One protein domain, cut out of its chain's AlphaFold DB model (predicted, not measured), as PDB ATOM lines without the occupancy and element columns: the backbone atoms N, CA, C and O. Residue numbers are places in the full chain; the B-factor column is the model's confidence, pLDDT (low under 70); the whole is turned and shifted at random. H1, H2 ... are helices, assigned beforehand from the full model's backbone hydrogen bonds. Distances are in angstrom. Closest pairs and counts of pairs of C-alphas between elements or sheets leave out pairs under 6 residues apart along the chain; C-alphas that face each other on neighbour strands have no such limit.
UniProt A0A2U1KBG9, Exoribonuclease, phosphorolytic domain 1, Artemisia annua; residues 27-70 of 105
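What this domain is: This is residues 27 to 70 of the 105 residues of the protein "Exoribonuclease, phosphorolytic domain 1" of Artemisia annua (UniProt A0A2U1KBG9). A long helix, H1, and a shorter one, H2, make an open L: a tight link forms the corner, and residues 64 to 70 trail from the far end of H2 with no named element. The printed part has 44 residues with two named helices, H1 then H2, and no named strand; its class is all helix. It is only just extended, close to loose, with a radius of gyration of the C-alphas of 14.3 A and spans of 45 by 21 by 12 A.

How they stand to each other: Begin with H1, residues 27 to 48, where residues 27 to 44 and 46 to 48 stand free. Go on through the tight link, residues 49 to 51, to H2, residues 52 to 63. H1 and H2 are only just apart, their closest C-alphas 8.3 A from each other. In both helices every O i to N i+4 pair is within hydrogen-bond range.

Where its parts are: Find C-alpha 27 at (38.869, -40.571, 36.610); from there H1 runs 31.9 A to C-alpha 48. H2 runs 16.7 A, from C-alpha 52 at (31.384, -11.478, 34.344) to C-alpha 63 at (15.499, -16.510, 35.143).

The domain as a whole: The C-alphas farthest apart, those of Asp 27 and Gly 70, are 45.2 A apart. The printed part has no cut. Look for pLDDT under 70 at residues 27 to 39, 41 to 42 and 44 to 46.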
ATOM      1  N   ASP A  27      38.003 -41.655  36.115       50.56
ATOM      2  CA  ASP A  27      38.869 -40.571  36.610       50.56
ATOM      3  C   ASP A  27      39.490 -39.728  35.476       50.56
ATOM      4  O   ASP A  27      39.613 -38.506  35.588       50.56
ATOM      5  N   TYR A  28      39.818 -40.350  34.334       52.28
ATOM      6  CA  TYR A  28      40.366 -39.646  33.163       52.28
ATOM      7  C   TYR A  28      39.314 -38.821  32.407       52.28
ATOM      8  O   TYR A  28      39.651 -37.790  31.825       52.28
ATOM      9  N   ILE A  29      38.043 -39.236  32.417       53.16
ATOM     10  CA  ILE A  29      36.955 -38.495  31.760       53.16
ATOM     11  C   ILE A  29      36.564 -37.263  32.582       53.16
ATOM     12  O   ILE A  29      36.340 -36.198  32.006       53.16
ATOM     13  N   LEU A  30      36.549 -37.362  33.915       55.31
ATOM     14  CA  LEU A  30      36.269 -36.217  34.787       55.31
ATOM     15  C   LEU A  30      37.413 -35.188  34.765       55.31
ATOM     16  O   LEU A  30      37.146 -33.994  34.649       55.31
ATOM     17  N   GLY A  31      38.676 -35.626  34.774       56.91
ATOM     18  CA  GLY A  31      39.834 -34.727  34.677       56.91
ATOM     19  C   GLY A  31      39.956 -34.013  33.322       56.91
ATOM     20  O   GLY A  31      40.073 -32.786  33.278       56.91
ATOM     21  N   CYS A  32      39.872 -34.750  32.206       54.25
ATOM     22  CA  CYS A  32      39.921 -34.157  30.862       54.25
ATOM     23  C   CYS A  32      38.679 -33.312  30.548       54.25
ATOM     24  O   CYS A  32      38.797 -32.281  29.887       54.25
ATOM     25  N   GLY A  33      37.500 -33.722  31.025       59.78
ATOM     26  CA  GLY A  33      36.247 -32.998  30.827       59.78
ATOM     27  C   GLY A  33      36.241 -31.641  31.523       59.78
ATOM     28  O   GLY A  33      35.838 -30.657  30.911       59.78
ATOM     29  N   LEU A  34      36.751 -31.565  32.758       61.28
ATOM     30  CA  LEU A  34      36.859 -30.311  33.511       61.28
ATOM     31  C   LEU A  34      37.886 -29.351  32.903       61.28
ATOM     32  O   LEU A  34      37.619 -28.154  32.839       61.28
ATOM     33  N   PHE A  35      39.015 -29.858  32.395       63.53
ATOM     34  CA  PHE A  35      39.991 -29.036  31.672       63.53
ATOM     35  C   PHE A  35      39.410 -28.476  30.372       63.53
ATOM     36  O   PHE A  35      39.516 -27.277  30.126       63.53
ATOM     37  N   TYR A  36      38.743 -29.313  29.569       65.00
ATOM     38  CA  TYR A  36      38.079 -28.866  28.342       65.00
ATOM     39  C   TYR A  36      36.949 -27.881  28.622       65.00
ATOM     40  O   TYR A  36      36.841 -26.889  27.907       65.00
ATOM     41  N   TYR A  37      36.140 -28.117  29.662       65.69
ATOM     42  CA  TYR A  37      35.136 -27.163  30.124       65.69
ATOM     43  C   TYR A  37      35.819 -25.843  30.481       65.69
ATOM     44  O   TYR A  37      35.558 -24.833  29.838       65.69
ATOM     45  N   GLN A  38      36.750 -25.833  31.433       65.69
ATOM     46  CA  GLN A  38      37.384 -24.604  31.908       65.69
ATOM     47  C   GLN A  38      38.042 -23.796  30.776       65.69
ATOM     48  O   GLN A  38      37.898 -22.573  30.735       65.69
ATOM     49  N   PHE A  39      38.703 -24.472  29.830       67.00
ATOM     50  CA  PHE A  39      39.328 -23.844  28.664       67.00
ATOM     51  C   PHE A  39      38.291 -23.321  27.656       67.00
ATOM     52  O   PHE A  39      38.425 -22.201  27.167       67.00
ATOM     53  N   MET A  40      37.218 -24.078  27.386       70.25
ATOM     54  CA  MET A  40      36.102 -23.619  26.547       70.25
ATOM     55  C   MET A  40      35.380 -22.414  27.150       70.25
ATOM     56  O   MET A  40      35.067 -21.481  26.418       70.25
ATOM     57  N   TYR A  41      35.122 -22.409  28.461       67.25
ATOM     58  CA  TYR A  41      34.473 -21.280  29.132       67.25
ATOM     59  C   TYR A  41      35.350 -20.031  29.087       67.25
ATOM     60  O   TYR A  41      34.840 -18.958  28.784       67.25
ATOM     61  N   ALA A  42      36.660 -20.160  29.320       68.69
ATOM     62  CA  ALA A  42      37.586 -19.035  29.218       68.69
ATOM     63  C   ALA A  42      37.625 -18.451  27.795       68.69
ATOM     64  O   ALA A  42      37.462 -17.246  27.616       68.69
ATOM     65  N   TRP A  43      37.746 -19.308  26.780       72.44
ATOM     66  CA  TRP A  43      37.799 -18.886  25.379       72.44
ATOM     67  C   TRP A  43      36.479 -18.263  24.896       72.44
ATOM     68  O   TRP A  43      36.465 -17.262  24.182       72.44
ATOM     69  N   PHE A  44      35.342 -18.811  25.329       67.19
ATOM     70  CA  PHE A  44      34.023 -18.274  25.001       67.19
ATOM     71  C   PHE A  44      33.748 -16.916  25.669       67.19
ATOM     72  O   PHE A  44      33.127 -16.048  25.052       67.19
ATOM     73  N   LEU A  45      34.227 -16.708  26.903       64.75
ATOM     74  CA  LEU A  45      34.145 -15.414  27.592       64.75
ATOM     75  C   LEU A  45      34.950 -14.330  26.859       64.75
ATOM     76  O   LEU A  45      34.481 -13.199  26.743       64.75
ATOM     77  N   GLU A  46      36.112 -14.682  26.306       69.19
ATOM     78  CA  GLU A  46      36.964 -13.756  25.551       69.19
ATOM     79  C   GLU A  46      36.342 -13.354  24.201       69.19
ATOM     80  O   GLU A  46      36.336 -12.178  23.843       69.19
ATOM     81  N   ILE A  47      35.718 -14.295  23.483       76.25
ATOM     82  CA  ILE A  47      35.074 -14.047  22.176       76.25
ATOM     83  C   ILE A  47      33.889 -13.091  22.263       76.25
ATOM     84  O   ILE A  47      33.633 -12.320  21.337       76.25
ATOM     85  N   LEU A  48      33.127 -13.171  23.349       76.81
ATOM     86  CA  LEU A  48      31.942 -12.344  23.526       76.81
ATOM     87  C   LEU A  48      32.268 -10.967  24.115       76.81
ATOM     88  O   LEU A  48      31.424 -10.077  24.027       76.81
ATOM     89  N   GLY A  49      33.463 -10.780  24.690       84.00
ATOM     90  CA  GLY A  49      33.903  -9.507  25.273       84.00
ATOM     91  C   GLY A  49      32.997  -8.987  26.396       84.00
ATOM     92  O   GLY A  49      33.022  -7.797  26.697       84.00
ATOM     93  N   LEU A  50      32.167  -9.857  26.983       80.38
ATOM     94  CA  LEU A  50      31.248  -9.517  28.066       80.38
ATOM     95  C   LEU A  50      31.942  -9.688  29.415       80.38
ATOM     96  O   LEU A  50      32.580 -10.707  29.686       80.38
ATOM     97  N   SER A  51      31.758  -8.714  30.298       87.12
ATOM     98  CA  SER A  51      32.205  -8.826  31.680       87.12
ATOM     99  C   SER A  51      31.412  -9.902  32.436       87.12
ATOM    100  O   SER A  51      30.250 -10.197  32.140       87.12
ATOM    101  N   ILE A  52      32.023 -10.468  33.481       82.75
ATOM    102  CA  ILE A  52      31.384 -11.478  34.344       82.75
ATOM    103  C   ILE A  52      30.069 -10.946  34.940       82.75
ATOM    104  O   ILE A  52      29.097 -11.696  35.064       82.75
ATOM    105  N   GLY A  53      30.015  -9.653  35.275       83.56
ATOM    106  CA  GLY A  53      28.815  -9.000  35.800       83.56
ATOM    107  C   GLY A  53      27.679  -8.933  34.778       83.56
ATOM    108  O   GLY A  53      26.533  -9.229  35.112       83.56
ATOM    109  N   GLU A  54      27.983  -8.625  33.517       83.00
ATOM    110  CA  GLU A  54      26.975  -8.588  32.453       83.00
ATOM    111  C   GLU A  54      26.438  -9.983  32.121       83.00
ATOM    112  O   GLU A  54      25.245 -10.139  31.859       83.00
ATOM    113  N   MET A  55      27.277 -11.018  32.206       83.44
ATOM    114  CA  MET A  55      26.825 -12.402  32.066       83.44
ATOM    115  C   MET A  55      25.820 -12.775  33.164       83.44
ATOM    116  O   MET A  55      24.741 -13.287  32.854       83.44
ATOM    117  N   HIS A  56      26.138 -12.485  34.429       84.12
ATOM    118  CA  HIS A  56      25.232 -12.743  35.552       84.12
ATOM    119  C   HIS A  56      23.944 -11.923  35.442       84.12
ATOM    120  O   HIS A  56      22.867 -12.425  35.757       84.12
ATOM    121  N   PHE A  57      24.024 -10.694  34.930       82.50
ATOM    122  CA  PHE A  57      22.853  -9.863  34.668       82.50
ATOM    123  C   PHE A  57      21.942 -10.470  33.591       82.50
ATOM    124  O   PHE A  57      20.725 -10.527  33.765       82.50
ATOM    125  N   ILE A  58      22.509 -10.986  32.498       81.62
ATOM    126  CA  ILE A  58      21.741 -11.657  31.440       81.62
ATOM    127  C   ILE A  58      21.129 -12.963  31.959       81.62
ATOM    128  O   ILE A  58      19.962 -13.235  31.682       81.62
ATOM    129  N   GLN A  59      21.872 -13.756  32.734       84.56
ATOM    130  CA  GLN A  59      21.376 -15.002  33.332       84.56
ATOM    131  C   GLN A  59      20.255 -14.744  34.347       84.56
ATOM    132  O   GLN A  59      19.214 -15.398  34.288       84.56
ATOM    133  N   GLY A  60      20.432 -13.754  35.226       84.94
ATOM    134  CA  GLY A  60      19.411 -13.317  36.177       84.94
ATOM    135  C   GLY A  60      18.160 -12.789  35.475       84.94
ATOM    136  O   GLY A  60      17.047 -13.158  35.843       84.94
ATOM    137  N   GLY A  61      18.334 -12.014  34.398       82.44
ATOM    138  CA  GLY A  61      17.234 -11.561  33.550       82.44
ATOM    139  C   GLY A  61      16.469 -12.720  32.908       82.44
ATOM    140  O   GLY A  61      15.244 -12.751  32.971       82.44
ATOM    141  N   ILE A  62      17.164 -13.729  32.368       81.94
ATOM    142  CA  ILE A  62      16.529 -14.925  31.784       81.94
ATOM    143  C   ILE A  62      15.712 -15.693  32.830       81.94
ATOM    144  O   ILE A  62      14.600 -16.118  32.521       81.94
ATOM    145  N   ALA A  63      16.224 -15.848  34.055       82.00
ATOM    146  CA  ALA A  63      15.499 -16.510  35.143       82.00
ATOM    147  C   ALA A  63      14.200 -15.773  35.527       82.00
ATOM    148  O   ALA A  63      13.244 -16.400  35.975       82.00
ATOM    149  N   GLN A  64      14.153 -14.458  35.302       81.31
ATOM    150  CA  GLN A  64      12.987 -13.600  35.530       81.31
ATOM    151  C   GLN A  64      12.151 -13.357  34.256       81.31
ATOM    152  O   GLN A  64      11.218 -12.560  34.282       81.31
ATOM    153  N   ASP A  65      12.476 -14.022  33.139       75.31
ATOM    154  CA  ASP A  65      11.899 -13.808  31.797       75.31
ATOM    155  C   ASP A  65      12.026 -12.364  31.255       75.31
ATOM    156  O   ASP A  65      11.308 -11.939  30.343       75.31
ATOM    157  N   LEU A  66      12.977 -11.596  31.791       74.31
ATOM    158  CA  LEU A  66      13.253 -10.204  31.453       74.31
ATOM    159  C   LEU A  66      14.526 -10.085  30.605       74.31
ATOM    160  O   LEU A  66      15.575 -10.659  30.890       74.31
ATOM    161  N   ARG A  67      14.453  -9.292  29.535       78.75
ATOM    162  CA  ARG A  67      15.609  -8.920  28.696       78.75
ATOM    163  C   ARG A  67      15.938  -7.446  28.923       78.75
ATOM    164  O   ARG A  67      15.057  -6.680  29.294       78.75
ATOM    165  N   THR A  68      17.150  -7.013  28.569       74.88
ATOM    166  CA  THR A  68      17.587  -5.595  28.632       74.88
ATOM    167  C   THR A  68      16.630  -4.604  27.964       74.88
ATOM    168  O   THR A  68      16.544  -3.457  28.373       74.88
ATOM    169  N   ASN A  69      15.875  -5.044  26.952       73.31
ATOM    170  CA  ASN A  69      14.898  -4.212  26.241       73.31
ATOM    171  C   ASN A  69      13.463  -4.312  26.808       73.31
ATOM    172  O   ASN A  69      12.522  -3.940  26.110       73.31
ATOM    173  N   GLY A  70      13.266  -4.909  27.989       75.75
ATOM    174  CA  GLY A  70      11.951  -5.086  28.628       75.75
ATOM    175  C   GLY A  70      10.992  -6.040  27.902       75.75
ATOM    176  O   GLY A  70       9.801  -6.074  28.194       75.75
TER     177      GLY A  70